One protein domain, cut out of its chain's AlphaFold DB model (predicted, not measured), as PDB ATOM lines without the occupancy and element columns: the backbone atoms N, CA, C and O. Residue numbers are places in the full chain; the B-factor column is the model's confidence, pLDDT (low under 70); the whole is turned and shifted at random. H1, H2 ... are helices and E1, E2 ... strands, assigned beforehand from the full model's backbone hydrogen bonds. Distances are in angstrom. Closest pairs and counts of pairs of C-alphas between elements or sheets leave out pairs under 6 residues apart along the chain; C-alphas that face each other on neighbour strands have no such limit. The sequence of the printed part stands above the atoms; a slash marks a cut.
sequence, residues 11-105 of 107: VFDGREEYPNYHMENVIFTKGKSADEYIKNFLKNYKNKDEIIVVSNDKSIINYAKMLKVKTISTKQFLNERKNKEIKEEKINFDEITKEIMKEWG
ATOM      1  N   VAL A  11     -36.120 -54.229 -40.220       82.62
ATOM      2  CA  VAL A  11     -36.974 -55.409 -40.073       82.62
ATOM      3  C   VAL A  11     -37.575 -55.392 -38.675       82.62
ATOM      4  O   VAL A  11     -36.833 -55.380 -37.693       82.62
ATOM      5  N   PHE A  12     -38.901 -55.384 -38.590       81.06
ATOM      6  CA  PHE A  12     -39.650 -55.479 -37.340       81.06
ATOM      7  C   PHE A  12     -40.355 -56.827 -37.252       81.06
ATOM      8  O   PHE A  12     -40.898 -57.310 -38.249       81.06
ATOM      9  N   ASP A  13     -40.374 -57.399 -36.048       77.75
ATOM     10  CA  ASP A  13     -41.171 -58.588 -35.761       77.75
ATOM     11  C   ASP A  13     -42.662 -58.221 -35.817       77.75
ATOM     12  O   ASP A  13     -43.084 -57.223 -35.220       77.75
ATOM     13  N   GLY A  14     -43.452 -58.943 -36.609       66.56
ATOM     14  CA  GLY A  14     -44.831 -58.555 -36.886       66.56
ATOM     15  C   GLY A  14     -45.780 -58.898 -35.744       66.56
ATOM     16  O   GLY A  14     -45.930 -60.058 -35.370       66.56
ATOM     17  N   ARG A  15     -46.511 -57.891 -35.260       57.78
ATOM     18  CA  ARG A  15     -47.845 -58.088 -34.676       57.78
ATOM     19  C   ARG A  15     -48.868 -57.912 -35.795       57.78
ATOM     20  O   ARG A  15     -48.758 -56.956 -36.561       57.78
ATOM     21  N   GLU A  16     -49.851 -58.808 -35.886       56.31
ATOM     22  CA  GLU A  16     -50.920 -58.787 -36.910       56.31
ATOM     23  C   GLU A  16     -51.753 -57.491 -36.907       56.31
ATOM     24  O   GLU A  16     -52.470 -57.200 -37.859       56.31
ATOM     25  N   GLU A  17     -51.624 -56.701 -35.844       59.25
ATOM     26  CA  GLU A  17     -52.470 -55.565 -35.489       59.25
ATOM     27  C   GLU A  17     -52.096 -54.251 -36.192       59.25
ATOM     28  O   GLU A  17     -52.879 -53.303 -36.181       59.25
ATOM     29  N   TYR A  18     -50.913 -54.164 -36.812       56.06
ATOM     30  CA  TYR A  18     -50.505 -52.955 -37.528       56.06
ATOM     31  C   TYR A  18     -50.819 -53.086 -39.022       56.06
ATOM     32  O   TYR A  18     -50.394 -54.063 -39.648       56.06
ATOM     33  N   PRO A  19     -51.527 -52.109 -39.630       53.16
ATOM     34  CA  PRO A  19     -51.729 -52.106 -41.071       53.16
ATOM     35  C   PRO A  19     -50.360 -52.137 -41.751       53.16
ATOM     36  O   PRO A  19     -49.393 -51.594 -41.219       53.16
ATOM     37  N   ASN A  20     -50.280 -52.802 -42.908       53.09
ATOM     38  CA  ASN A  20     -49.094 -52.840 -43.765       53.09
ATOM     39  C   ASN A  20     -48.676 -51.399 -44.113       53.09
ATOM     40  O   ASN A  20     -49.030 -50.870 -45.167       53.09
ATOM     41  N   TYR A  21     -47.931 -50.744 -43.225       53.94
ATOM     42  CA  TYR A  21     -47.292 -49.480 -43.510       53.94
ATOM     43  C   TYR A  21     -46.193 -49.809 -44.507       53.94
ATOM     44  O   TYR A  21     -45.110 -50.268 -44.144       53.94
ATOM     45  N   HIS A  22     -46.498 -49.612 -45.787       52.19
ATOM     46  CA  HIS A  22     -45.513 -49.611 -46.857       52.19
ATOM     47  C   HIS A  22     -44.661 -48.344 -46.722       52.19
ATOM     48  O   HIS A  22     -44.729 -47.432 -47.540       52.19
ATOM     49  N   MET A  23     -43.879 -48.262 -45.647       60.81
ATOM     50  CA  MET A  23     -42.776 -47.320 -45.573       60.81
ATOM     51  C   MET A  23     -41.659 -47.874 -46.444       60.81
ATOM     52  O   MET A  23     -41.270 -49.040 -46.309       60.81
ATOM     53  N   GLU A  24     -41.140 -47.044 -47.346       62.50
ATOM     54  CA  GLU A  24     -39.935 -47.385 -48.089       62.50
ATOM     55  C   GLU A  24     -38.873 -47.851 -47.090       62.50
ATOM     56  O   GLU A  24     -38.559 -47.126 -46.146       62.50
ATOM     57  N   ASN A  25     -38.320 -49.050 -47.306       71.31
ATOM     58  CA  ASN A  25     -37.252 -49.647 -46.498       71.31
ATOM     59  C   ASN A  25     -37.651 -50.275 -45.149       71.31
ATOM     60  O   ASN A  25     -36.756 -50.634 -44.382       71.31
ATOM     61  N   VAL A  26     -38.939 -50.456 -44.852       74.06
ATOM     62  CA  VAL A  26     -39.386 -51.166 -43.640       74.06
ATOM     63  C   VAL A  26     -40.065 -52.484 -44.007       74.06
ATOM     64  O   VAL A  26     -40.896 -52.535 -44.911       74.06
ATOM     65  N   ILE A  27     -39.700 -53.561 -43.312       76.56
ATOM     66  CA  ILE A  27     -40.243 -54.907 -43.506       76.56
ATOM     67  C   ILE A  27     -40.818 -55.395 -42.181       76.56
ATOM     68  O   ILE A  27     -40.095 -55.528 -41.198       76.56
ATOM     69  N   PHE A  28     -42.115 -55.691 -42.171       76.19
ATOM     70  CA  PHE A  28     -42.796 -56.329 -41.047       76.19
ATOM     71  C   PHE A  28     -42.944 -57.822 -41.331       76.19
ATOM     72  O   PHE A  28     -43.476 -58.212 -42.376       76.19
ATOM     73  N   THR A  29     -42.469 -58.674 -40.428       76.62
ATOM     74  CA  THR A  29     -42.524 -60.125 -40.623       76.62
ATOM     75  C   THR A  29     -43.871 -60.686 -40.160       76.62
ATOM     76  O   THR A  29     -44.144 -60.795 -38.975       76.62
ATOM     77  N   LYS A  30     -44.759 -61.057 -41.093       71.44
ATOM     78  CA  LYS A  30     -46.065 -61.656 -40.754       71.44
ATOM     79  C   LYS A  30     -45.894 -63.113 -40.309       71.44
ATOM     80  O   LYS A  30     -45.652 -63.976 -41.151       71.44
ATOM     81  N   GLY A  31     -45.985 -63.378 -39.006       68.94
ATOM     82  CA  GLY A  31     -45.945 -64.737 -38.441       68.94
ATOM     83  C   GLY A  31     -44.575 -65.431 -38.473       68.94
ATOM     84  O   GLY A  31     -44.477 -66.609 -38.142       68.94
ATOM     85  N   LYS A  32     -43.514 -64.717 -38.864       72.12
ATOM     86  CA  LYS A  32     -42.117 -65.167 -38.773       72.12
ATOM     87  C   LYS A  32     -41.345 -64.205 -37.893       72.12
ATOM     88  O   LYS A  32     -41.630 -63.016 -37.932       72.12
ATOM     89  N   SER A  33     -40.330 -64.692 -37.188       83.00
ATOM     90  CA  SER A  33     -39.451 -63.799 -36.435       83.00
ATOM     91  C   SER A  33     -38.589 -62.947 -37.372       83.00
ATOM     92  O   SER A  33     -38.131 -63.420 -38.423       83.00
ATOM     93  N   ALA A  34     -38.307 -61.709 -36.962       83.31
ATOM     94  CA  ALA A  34     -37.338 -60.839 -37.630       83.31
ATOM     95  C   ALA A  34     -35.969 -61.527 -37.810       83.31
ATOM     96  O   ALA A  34     -35.350 -61.403 -38.870       83.31
ATOM     97  N   ASP A  35     -35.537 -62.322 -36.827       86.38
ATOM     98  CA  ASP A  35     -34.298 -63.104 -36.882       86.38
ATOM     99  C   ASP A  35     -34.275 -64.068 -38.071       86.38
ATOM    100  O   ASP A  35     -33.285 -64.146 -38.803       86.38
ATOM    101  N   GLU A  36     -35.365 -64.811 -38.274       87.81
ATOM    102  CA  GLU A  36     -35.478 -65.788 -39.359       87.81
ATOM    103  C   GLU A  36     -35.442 -65.084 -40.716       87.81
ATOM    104  O   GLU A  36     -34.722 -65.508 -41.628       87.81
ATOM    105  N   TYR A  37     -36.167 -63.968 -40.830       88.75
ATOM    106  CA  TYR A  37     -36.170 -63.154 -42.038       88.75
ATOM    107  C   TYR A  37     -34.764 -62.652 -42.373       88.75
ATOM    108  O   TYR A  37     -34.292 -62.849 -43.496       88.75
ATOM    109  N   ILE A  38     -34.069 -62.055 -41.399       90.19
ATOM    110  CA  ILE A  38     -32.716 -61.519 -41.583       90.19
ATOM    111  C   ILE A  38     -31.752 -62.638 -41.979       90.19
ATOM    112  O   ILE A  38     -30.990 -62.475 -42.931       90.19
ATOM    113  N   LYS A  39     -31.797 -63.796 -41.313       91.50
ATOM    114  CA  LYS A  39     -30.932 -64.939 -41.648       91.50
ATOM    115  C   LYS A  39     -31.171 -65.426 -43.077       91.50
ATOM    116  O   LYS A  39     -30.214 -65.607 -43.832       91.50
ATOM    117  N   ASN A  40     -32.429 -65.581 -43.486       90.88
ATOM    118  CA  ASN A  40     -32.760 -66.007 -44.845       90.88
ATOM    119  C   ASN A  40     -32.358 -64.956 -45.896       90.88
ATOM    120  O   ASN A  40     -31.799 -65.301 -46.939       90.88
ATOM    121  N   PHE A  41     -32.580 -63.673 -45.607       90.31
ATOM    122  CA  PHE A  41     -32.141 -62.566 -46.454       90.31
ATOM    123  C   PHE A  41     -30.621 -62.595 -46.645       90.31
ATOM    124  O   PHE A  41     -30.131 -62.633 -47.777       90.31
ATOM    125  N   LEU A  42     -29.872 -62.669 -45.541       91.88
ATOM    126  CA  LEU A  42     -28.417 -62.741 -45.569       91.88
ATOM    127  C   LEU A  42     -27.925 -63.974 -46.305       91.88
ATOM    128  O   LEU A  42     -26.941 -63.851 -47.018       91.88
ATOM    129  N   LYS A  43     -28.576 -65.135 -46.186       92.75
ATOM    130  CA  LYS A  43     -28.200 -66.361 -46.907       92.75
ATOM    131  C   LYS A  43     -28.323 -66.192 -48.422       92.75
ATOM    132  O   LYS A  43     -27.365 -66.490 -49.136       92.75
ATOM    133  N   ASN A  44     -29.447 -65.658 -48.891       91.69
ATOM    134  CA  ASN A  44     -29.789 -65.603 -50.317       91.69
ATOM    135  C   ASN A  44     -29.192 -64.401 -51.066       91.69
ATOM    136  O   ASN A  44     -29.187 -64.379 -52.296       91.69
ATOM    137  N   TYR A  45     -28.678 -63.397 -50.355       89.94
ATOM    138  CA  TYR A  45     -28.102 -62.219 -50.997       89.94
ATOM    139  C   TYR A  45     -26.808 -62.541 -51.757       89.94
ATOM    140  O   TYR A  45     -25.896 -63.138 -51.189       89.94
ATOM    141  N   LYS A  46     -26.686 -62.145 -53.028       87.75
ATOM    142  CA  LYS A  46     -25.537 -62.548 -53.861       87.75
ATOM    143  C   LYS A  46     -24.213 -61.932 -53.400       87.75
ATOM    144  O   LYS A  46     -23.238 -62.660 -53.250       87.75
ATOM    145  N   ASN A  47     -24.181 -60.622 -53.151       88.50
ATOM    146  CA  ASN A  47     -22.941 -59.913 -52.838       88.50
ATOM    147  C   ASN A  47     -22.852 -59.530 -51.352       88.50
ATOM    148  O   ASN A  47     -23.406 -58.524 -50.921       88.50
ATOM    149  N   LYS A  48     -22.168 -60.340 -50.539       88.62
ATOM    150  CA  LYS A  48     -22.098 -60.121 -49.082       88.62
ATOM    151  C   LYS A  48     -21.369 -58.828 -48.698       88.62
ATOM    152  O   LYS A  48     -21.693 -58.249 -47.665       88.62
ATOM    153  N   ASP A  49     -20.442 -58.362 -49.535       86.69
ATOM    154  CA  ASP A  49     -19.621 -57.174 -49.270       86.69
ATOM    155  C   ASP A  49     -20.404 -55.856 -49.355       86.69
ATOM    156  O   ASP A  49     -19.968 -54.836 -48.814       86.69
ATOM    157  N   GLU A  50     -21.573 -55.883 -49.999       87.56
ATOM    158  CA  GLU A  50     -22.483 -54.740 -50.123       87.56
ATOM    159  C   GLU A  50     -23.423 -54.589 -48.917       87.56
ATOM    160  O   GLU A  50     -24.116 -53.576 -48.798       87.56
ATOM    161  N   ILE A  51     -23.443 -55.568 -48.006       89.19
ATOM    162  CA  ILE A  51     -24.312 -55.560 -46.830       89.19
ATOM    163  C   ILE A  51     -23.510 -55.283 -45.565       89.19
ATOM    164  O   ILE A  51     -22.454 -55.864 -45.309       89.19
ATOM    165  N   ILE A  52     -24.087 -54.430 -44.720       90.81
ATOM    166  CA  ILE A  52     -23.676 -54.266 -43.332       90.81
ATOM    167  C   ILE A  52     -24.875 -54.590 -42.450       90.81
ATOM    168  O   ILE A  52     -25.945 -53.999 -42.598       90.81
ATOM    169  N   VAL A  53     -24.685 -55.514 -41.515       92.56
ATOM    170  CA  VAL A  53     -25.683 -55.845 -40.499       92.56
ATOM    171  C   VAL A  53     -25.460 -54.957 -39.286       92.56
ATOM    172  O   VAL A  53     -24.387 -54.977 -38.682       92.56
ATOM    173  N   VAL A  54     -26.487 -54.195 -38.919       91.75
ATOM    174  CA  VAL A  54     -26.503 -53.376 -37.707       91.75
ATOM    175  C   VAL A  54     -27.320 -54.113 -36.653       91.75
ATOM    176  O   VAL A  54     -28.539 -54.195 -36.771       91.75
ATOM    177  N   SER A  55     -26.669 -54.682 -35.642       91.44
ATOM    178  CA  SER A  55     -27.365 -55.364 -34.546       91.44
ATOM    179  C   SER A  55     -26.478 -55.465 -33.307       91.44
ATOM    180  O   SER A  55     -25.252 -55.428 -33.409       91.44
ATOM    181  N   ASN A  56     -27.105 -55.612 -32.141       91.94
ATOM    182  CA  ASN A  56     -26.443 -56.009 -30.895       91.94
ATOM    183  C   ASN A  56     -26.762 -57.462 -30.508       91.94
ATOM    184  O   ASN A  56     -26.208 -57.967 -29.531       91.94
ATOM    185  N   ASP A  57     -27.626 -58.136 -31.269       91.19
ATOM    186  CA  ASP A  57     -27.982 -59.527 -31.033       91.19
ATOM    187  C   ASP A  57     -26.848 -60.462 -31.482       91.19
ATOM    188  O   ASP A  57     -26.467 -60.504 -32.657       91.19
ATOM    189  N   LYS A  58     -26.315 -61.253 -30.542       91.75
ATOM    190  CA  LYS A  58     -25.232 -62.209 -30.804       91.75
ATOM    191  C   LYS A  58     -25.639 -63.306 -31.797       91.75
ATOM    192  O   LYS A  58     -24.781 -63.723 -32.573       91.75
ATOM    193  N   SER A  59     -26.899 -63.751 -31.814       92.38
ATOM    194  CA  SER A  59     -27.434 -64.739 -32.773       92.38
ATOM    195  C   SER A  59     -27.246 -64.246 -34.207       92.38
ATOM    196  O   SER A  59     -26.622 -64.921 -35.032       92.38
ATOM    197  N   ILE A  60     -27.717 -63.030 -34.486       92.06
ATOM    198  CA  ILE A  60     -27.647 -62.424 -35.819       92.06
ATOM    199  C   ILE A  60     -26.199 -62.094 -36.187       92.06
ATOM    200  O   ILE A  60     -25.764 -62.395 -37.299       92.06
ATOM    201  N   ILE A  61     -25.433 -61.502 -35.263       94.19
ATOM    202  CA  ILE A  61     -24.032 -61.123 -35.505       94.19
ATOM    203  C   ILE A  61     -23.189 -62.354 -35.840       94.19
ATOM    204  O   ILE A  61     -22.420 -62.325 -36.801       94.19
ATOM    205  N   ASN A  62     -23.325 -63.435 -35.070       94.81
ATOM    206  CA  ASN A  62     -22.564 -64.656 -35.310       94.81
ATOM    207  C   ASN A  62     -22.936 -65.272 -36.660       94.81
ATOM    208  O   ASN A  62     -22.045 -65.640 -37.426       94.81
ATOM    209  N   TYR A  63     -24.226 -65.298 -37.000       94.75
ATOM    210  CA  TYR A  63     -24.685 -65.779 -38.301       94.75
ATOM    211  C   TYR A  63     -24.143 -64.935 -39.468       94.75
ATOM    212  O   TYR A  63     -23.630 -65.475 -40.448       94.75
ATOM    213  N   ALA A  64     -24.185 -63.607 -39.350       94.19
ATOM    214  CA  ALA A  64     -23.632 -62.694 -40.348       94.19
ATOM    215  C   ALA A  64     -22.118 -62.896 -40.530       94.19
ATOM    216  O   ALA A  64     -21.638 -62.983 -41.663       94.19
ATOM    217  N   LYS A  65     -21.374 -63.065 -39.428       92.81
ATOM    218  CA  LYS A  65     -19.934 -63.364 -39.455       92.81
ATOM    219  C   LYS A  65     -19.623 -64.699 -40.131       92.81
ATOM    220  O   LYS A  65     -18.682 -64.754 -40.919       92.81
ATOM    221  N   MET A  66     -20.420 -65.746 -39.888       94.50
ATOM    222  CA  MET A  66     -20.275 -67.032 -40.590       94.50
ATOM    223  C   MET A  66     -20.410 -66.872 -42.110       94.50
ATOM    224  O   MET A  66     -19.709 -67.537 -42.868       94.50
ATOM    225  N   LEU A  67     -21.270 -65.953 -42.559       93.69
ATOM    226  CA  LEU A  67     -21.463 -65.620 -43.972       93.69
ATOM    227  C   LEU A  67     -20.470 -64.573 -44.506       93.69
ATOM    228  O   LEU A  67     -20.644 -64.105 -45.630       93.69
ATOM    229  N   LYS A  68     -19.445 -64.199 -43.724       93.56
ATOM    230  CA  LYS A  68     -18.465 -63.141 -44.039       93.56
ATOM    231  C   LYS A  68     -19.096 -61.769 -44.319       93.56
ATOM    232  O   LYS A  68     -18.504 -60.936 -44.996       93.56
ATOM    233  N   VAL A  69     -20.287 -61.514 -43.780       94.56
ATOM    234  CA  VAL A  69     -20.963 -60.215 -43.874       94.56
ATOM    235  C   VAL A  69     -20.413 -59.283 -42.797       94.56
ATOM    236  O   VAL A  69     -20.189 -59.693 -41.655       94.56
ATOM    237  N   LYS A  70     -20.212 -58.008 -43.142       93.62
ATOM    238  CA  LYS A  70     -19.755 -56.993 -42.186       93.62
ATOM    239  C   LYS A  70     -20.836 -56.720 -41.140       93.62
ATOM    240  O   LYS A  70     -22.015 -56.595 -41.462       93.62
ATOM    241  N   THR A  71     -20.426 -56.577 -39.883       94.12
ATOM    242  CA  THR A  71     -21.328 -56.296 -38.757       94.12
ATOM    243  C   THR A  71     -20.877 -55.055 -38.001       94.12
ATOM    244  O   THR A  71     -19.679 -54.896 -37.768       94.12
ATOM    245  N   ILE A  72     -21.819 -54.235 -37.547       93.88
ATOM    246  CA  ILE A  72     -21.574 -53.081 -36.676       93.88
ATOM    247  C   ILE A  72     -22.605 -53.065 -35.540       93.88
ATOM    248  O   ILE A  72     -23.751 -53.478 -35.729       93.88
ATOM    249  N   SER A  73     -22.210 -52.599 -34.353       92.25
ATOM    250  CA  SER A  73     -23.163 -52.429 -33.249       92.25
ATOM    251  C   SER A  73     -24.110 -51.255 -33.499       92.25
ATOM    252  O   SER A  73     -23.751 -50.275 -34.157       92.25
ATOM    253  N   THR A  74     -25.301 -51.302 -32.904       89.19
ATOM    254  CA  THR A  74     -26.265 -50.193 -32.948       89.19
ATOM    255  C   THR A  74     -25.661 -48.910 -32.376       89.19
ATOM    256  O   THR A  74     -25.827 -47.841 -32.955       89.19
ATOM    257  N   LYS A  75     -24.876 -49.010 -31.293       89.06
ATOM    258  CA  LYS A  75     -24.177 -47.866 -30.684       89.06
ATOM    259  C   LYS A  75     -23.180 -47.217 -31.650       89.06
ATOM    260  O   LYS A  75     -23.188 -45.999 -31.797       89.06
ATOM    261  N   GLN A  76     -22.334 -48.011 -32.308       87.38
ATOM    262  CA  GLN A  76     -21.375 -47.495 -33.293       87.38
ATOM    263  C   GLN A  76     -22.097 -46.865 -34.487       87.38
ATOM    264  O   GLN A  76     -21.768 -45.748 -34.872       87.38
ATOM    265  N   PHE A  77     -23.135 -47.530 -35.000       88.31
ATOM    266  CA  PHE A  77     -23.953 -47.012 -36.093       88.31
ATOM    267  C   PHE A  77     -24.586 -45.648 -35.767       88.31
ATOM    268  O   PHE A  77     -24.551 -44.730 -36.587       88.31
ATOM    269  N   LEU A  78     -25.127 -45.487 -34.555       85.25
ATOM    270  CA  LEU A  78     -25.704 -44.219 -34.100       85.25
ATOM    271  C   LEU A  78     -24.639 -43.127 -33.922       85.25
ATOM    272  O   LEU A  78     -24.868 -41.983 -34.312       85.25
ATOM    273  N   ASN A  79     -23.466 -43.465 -33.381       84.81
ATOM    274  CA  ASN A  79     -22.373 -42.506 -33.204       84.81
ATOM    275  C   ASN A  79     -21.815 -41.996 -34.544       84.81
ATOM    276  O   ASN A  79     -21.557 -40.802 -34.685       84.81
ATOM    277  N   GLU A  80     -21.684 -42.866 -35.549       79.88
ATOM    278  CA  GLU A  80     -21.262 -42.466 -36.898       79.88
ATOM    279  C   GLU A  80     -22.248 -41.499 -37.572       79.88
ATOM    280  O   GLU A  80     -21.836 -40.677 -38.396       79.88
ATOM    281  N   ARG A  81     -23.543 -41.575 -37.229       69.44
ATOM    282  CA  ARG A  81     -24.548 -40.607 -37.696       69.44
ATOM    283  C   ARG A  81     -24.469 -39.276 -36.957       69.44
ATOM    284  O   ARG A  81     -24.451 -38.245 -37.619       69.44
ATOM    285  N   LYS A  82     -24.347 -39.286 -35.625       62.78
ATOM    286  CA  LYS A  82     -24.254 -38.048 -34.826       62.78
ATOM    287  C   LYS A  82     -23.087 -37.160 -35.257       62.78
ATOM    288  O   LYS A  82     -23.247 -35.954 -35.398       62.78
ATOM    289  N   ASN A  83     -21.940 -37.759 -35.571       54.81
ATOM    290  CA  ASN A  83     -20.761 -37.013 -36.017       54.81
ATOM    291  C   ASN A  83     -20.895 -36.417 -37.434       54.81
ATOM    292  O   ASN A  83     -20.056 -35.615 -37.833       54.81
ATOM    293  N   LYS A  84     -21.913 -36.809 -38.213       55.25
ATOM    294  CA  LYS A  84     -22.193 -36.233 -39.539       55.25
ATOM    295  C   LYS A  84     -23.192 -35.085 -39.509       55.25
ATOM    296  O   LYS A  84     -23.139 -34.252 -40.405       55.25
ATOM    297  N   GLU A  85     -24.084 -35.056 -38.524       53.38
ATOM    298  CA  GLU A  85     -25.100 -34.004 -38.384       53.38
ATOM    299  C   GLU A  85     -24.551 -32.750 -37.686       53.38
ATOM    300  O   GLU A  85     -25.085 -31.667 -37.881       53.38
ATOM    301  N   ILE A  86     -23.418 -32.850 -36.982       47.34
ATOM    302  CA  ILE A  86     -22.731 -31.698 -36.381       47.34
ATOM    303  C   ILE A  86     -21.617 -31.220 -37.323       47.34
ATOM    304  O   ILE A  86     -20.423 -31.326 -37.051       47.34
ATOM    305  N   LYS A  87     -22.017 -30.691 -38.476       50.47
ATOM    306  CA  LYS A  87     -21.346 -29.510 -39.020       50.47
ATOM    307  C   LYS A  87     -22.308 -28.363 -38.782       50.47
ATOM    308  O   LYS A  87     -22.986 -27.920 -39.697       50.47
ATOM    309  N   GLU A  88     -22.408 -27.934 -37.528       53.34
ATOM    310  CA  GLU A  88     -22.821 -26.561 -37.282       53.34
ATOM    311  C   GLU A  88     -21.786 -25.710 -38.016       53.34
ATOM    312  O   GLU A  88     -20.625 -25.623 -37.606       53.34
ATOM    313  N   GLU A  89     -22.158 -25.190 -39.185       56.62
ATOM    314  CA  GLU A  89     -21.437 -24.067 -39.756       56.62
ATOM    315  C   GLU A  89     -21.408 -23.027 -38.643       56.62
ATOM    316  O   GLU A  89     -22.454 -22.582 -38.176       56.62
ATOM    317  N   LYS A  90     -20.214 -22.731 -38.122       60.19
ATOM    318  CA  LYS A  90     -20.050 -21.634 -37.179       60.19
ATOM    319  C   LYS A  90     -20.434 -20.374 -37.935       60.19
ATOM    320  O   LYS A  90     -19.621 -19.821 -38.668       60.19
ATOM    321  N   ILE A  91     -21.687 -19.971 -37.787       67.62
ATOM    322  CA  ILE A  91     -22.179 -18.711 -38.305       67.62
ATOM    323  C   ILE A  91     -21.398 -17.629 -37.561       67.62
ATOM    324  O   ILE A  91     -21.517 -17.486 -36.342       67.62
ATOM    325  N   ASN A  92     -20.540 -16.914 -38.286       78.62
ATOM    326  CA  ASN A  92     -19.795 -15.792 -37.740       78.62
ATOM    327  C   ASN A  92     -20.743 -14.593 -37.622       78.62
ATOM    328  O   ASN A  92     -20.874 -13.790 -38.545       78.62
ATOM    329  N   PHE A  93     -21.453 -14.508 -36.496       76.06
ATOM    330  CA  PHE A  93     -22.426 -13.445 -36.231       76.06
ATOM    331  C   PHE A  93     -21.826 -12.038 -36.365       76.06
ATOM    332  O   PHE A  93     -22.536 -11.122 -36.776       76.06
ATOM    333  N   ASP A  94     -20.529 -11.865 -36.098       81.69
ATOM    334  CA  ASP A  94     -19.856 -10.568 -36.220       81.69
ATOM    335  C   ASP A  94     -19.747 -10.103 -37.677       81.69
ATOM    336  O   ASP A  94     -19.828  -8.910 -37.966       81.69
ATOM    337  N   GLU A  95     -19.572 -11.039 -38.606       80.88
ATOM    338  CA  GLU A  95     -19.457 -10.757 -40.039       80.88
ATOM    339  C   GLU A  95     -20.825 -10.397 -40.626       80.88
ATOM    340  O   GLU A  95     -20.959  -9.379 -41.302       80.88
ATOM    341  N   ILE A  96     -21.865 -11.132 -40.222       83.31
ATOM    342  CA  ILE A  96     -23.262 -10.839 -40.576       83.31
ATOM    343  C   ILE A  96     -23.698  -9.477 -40.028       83.31
ATOM    344  O   ILE A  96     -24.328  -8.694 -40.735       83.31
ATOM    345  N   THR A  97     -23.348  -9.168 -38.776       87.19
ATOM    346  CA  THR A  97     -23.725  -7.892 -38.149       87.19
ATOM    347  C   THR A  97     -23.062  -6.716 -38.862       87.19
ATOM    348  O   THR A  97     -23.726  -5.716 -39.130       87.19
ATOM    349  N   LYS A  98     -21.781  -6.845 -39.235       88.00
ATOM    350  CA  LYS A  98     -21.069  -5.817 -40.014       88.00
ATOM    351  C   LYS A  98     -21.695  -5.593 -41.387       88.00
ATOM    352  O   LYS A  98     -21.814  -4.450 -41.818       88.00
ATOM    353  N   GLU A  99     -22.093  -6.661 -42.066       85.31
ATOM    354  CA  GLU A  99     -22.683  -6.565 -43.402       85.31
ATOM    355  C   GLU A  99     -24.076  -5.915 -43.364       85.31
ATOM    356  O   GLU A  99     -24.359  -5.022 -44.161       85.31
ATOM    357  N   ILE A 100     -24.896  -6.243 -42.358       89.06
ATOM    358  CA  ILE A 100     -26.192  -5.584 -42.118       89.06
ATOM    359  C   ILE A 100     -26.009  -4.100 -41.772       89.06
ATOM    360  O   ILE A 100     -26.715  -3.253 -42.317       89.06
ATOM    361  N   MET A 101     -25.058  -3.764 -40.893       87.94
ATOM    362  CA  MET A 101     -24.774  -2.371 -40.522       87.94
ATOM    363  C   MET A 101     -24.363  -1.525 -41.729       87.94
ATOM    364  O   MET A 101     -24.811  -0.384 -41.852       87.94
ATOM    365  N   LYS A 102     -23.574  -2.099 -42.642       89.50
ATOM    366  CA  LYS A 102     -23.148  -1.437 -43.878       89.50
ATOM    367  C   LYS A 102     -24.319  -1.169 -44.823       89.50
ATOM    368  O   LYS A 102     -24.440  -0.060 -45.335       89.50
ATOM    369  N   GLU A 103     -25.195  -2.152 -45.017       88.50
ATOM    370  CA  GLU A 103     -26.362  -2.026 -45.902       88.50
ATOM    371  C   GLU A 103     -27.380  -0.995 -45.373       88.50
ATOM    372  O   GLU A 103     -28.076  -0.333 -46.140       88.50
ATOM    373  N   TRP A 104     -27.438  -0.819 -44.048       89.38
ATOM    374  CA  TRP A 104     -28.333   0.125 -43.369       89.38
ATOM    375  C   TRP A 104     -27.680   1.493 -43.100       89.38
ATOM    376  O   TRP A 104     -28.310   2.359 -42.494       89.38
ATOM    377  N   GLY A 105     -26.430   1.702 -43.534       82.81
ATOM    378  CA  GLY A 105     -25.702   2.964 -43.351       82.81
ATOM    379  C   GLY A 105     -25.399   3.316 -41.888       82.81
ATOM    380  O   GLY A 105     -25.277   4.492 -41.553       82.81
TER     381      GLY A 105
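This is residues 11 to 105 of the 107 residues of an uncharacterized protein of bacterium (UniProt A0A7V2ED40). A small head sits at one end of a long, thin arm: residues 79 to 105, the later part of H3, an extended link and H4, stand free and make the length. In the head, helices H1 and H2 pack side by side, with the short strand pair E1 and E2 near the beginning of H1 and the pair E3 and E4 beside H2; a wide loop, residues 14 to 25, joins E1 to E2. The printed part has 95 residues, with four named helices and four named strands in the order E1, E2, H1, E3, H2, E4, H3, H4; both two-stranded sheets are parallel, and the class is mixed, helices and strands. The whole is extended, with a radius of gyration of the C-alphas of 22.6 A and spans of 70 by 35 by 23 A.

E1, residues 11 to 13, and E2, residues 26 to 29, are parallel neighbours at 32 degrees; N 12 and O 27 are within hydrogen-bond range at 2.9 A. The closest C-alphas of E1 and H1, residues 34 to 44, are those of Asp 13 and Ala 34, 4.8 A apart. H1 and H2, residues 58 to 66, touch at a shallow tilt of 2 degrees and run the same way; their closest C-alphas, of Asp 35 and Ile 60, are 6.8 A apart. E3, residues 52 to 54, and E4, residues 70 to 72, are parallel neighbours at 27 degrees, with N 53 and O 70 within hydrogen-bond range at 2.9 A. E3, H2 and E4 form a strand-helix-strand unit, two parallel neighbour strands with a helix between them in the chain, and its crossover is right-handed. The closest C-alphas of H2 and E4 are those of Ile 61 and Thr 71, 6.4 A apart. H3, residues 74 to 85, comes closest to E3 at the C-alphas of Val 54 and Thr 74, 5.7 A apart. H4, residues 93 to 103, is apart from H3. Every O i to N i+4 pair is within hydrogen-bond range in H1, H2 and H4, and 7 of 8 are in H3.

E1 begins at C-alpha 11, (-36.974, -55.409, -40.073), and measures 6.8 A; E2 measures 10.0 A. H1 is 15.5 A long, E3 6.4 A, H2 12.0 A and E4 7.0 A. H3, 17.1 A, begins at C-alpha 74, (-26.265, -50.193, -32.948). H4, 15.5 A, ends at C-alpha 103, (-26.362, -2.026, -45.902).

The two C-alphas farthest apart are those of Gly 31 and Gly 105, 70.8 A. Without residues 79 to 105, the body spans 35 by 27 by 22 A. The printed part has no cut, and the link E1 to E2, 12 residues, is long. The mean pLDDT of the printed part is 80.2; residues 14 to 24, 31 and 81 to 91 are under 70.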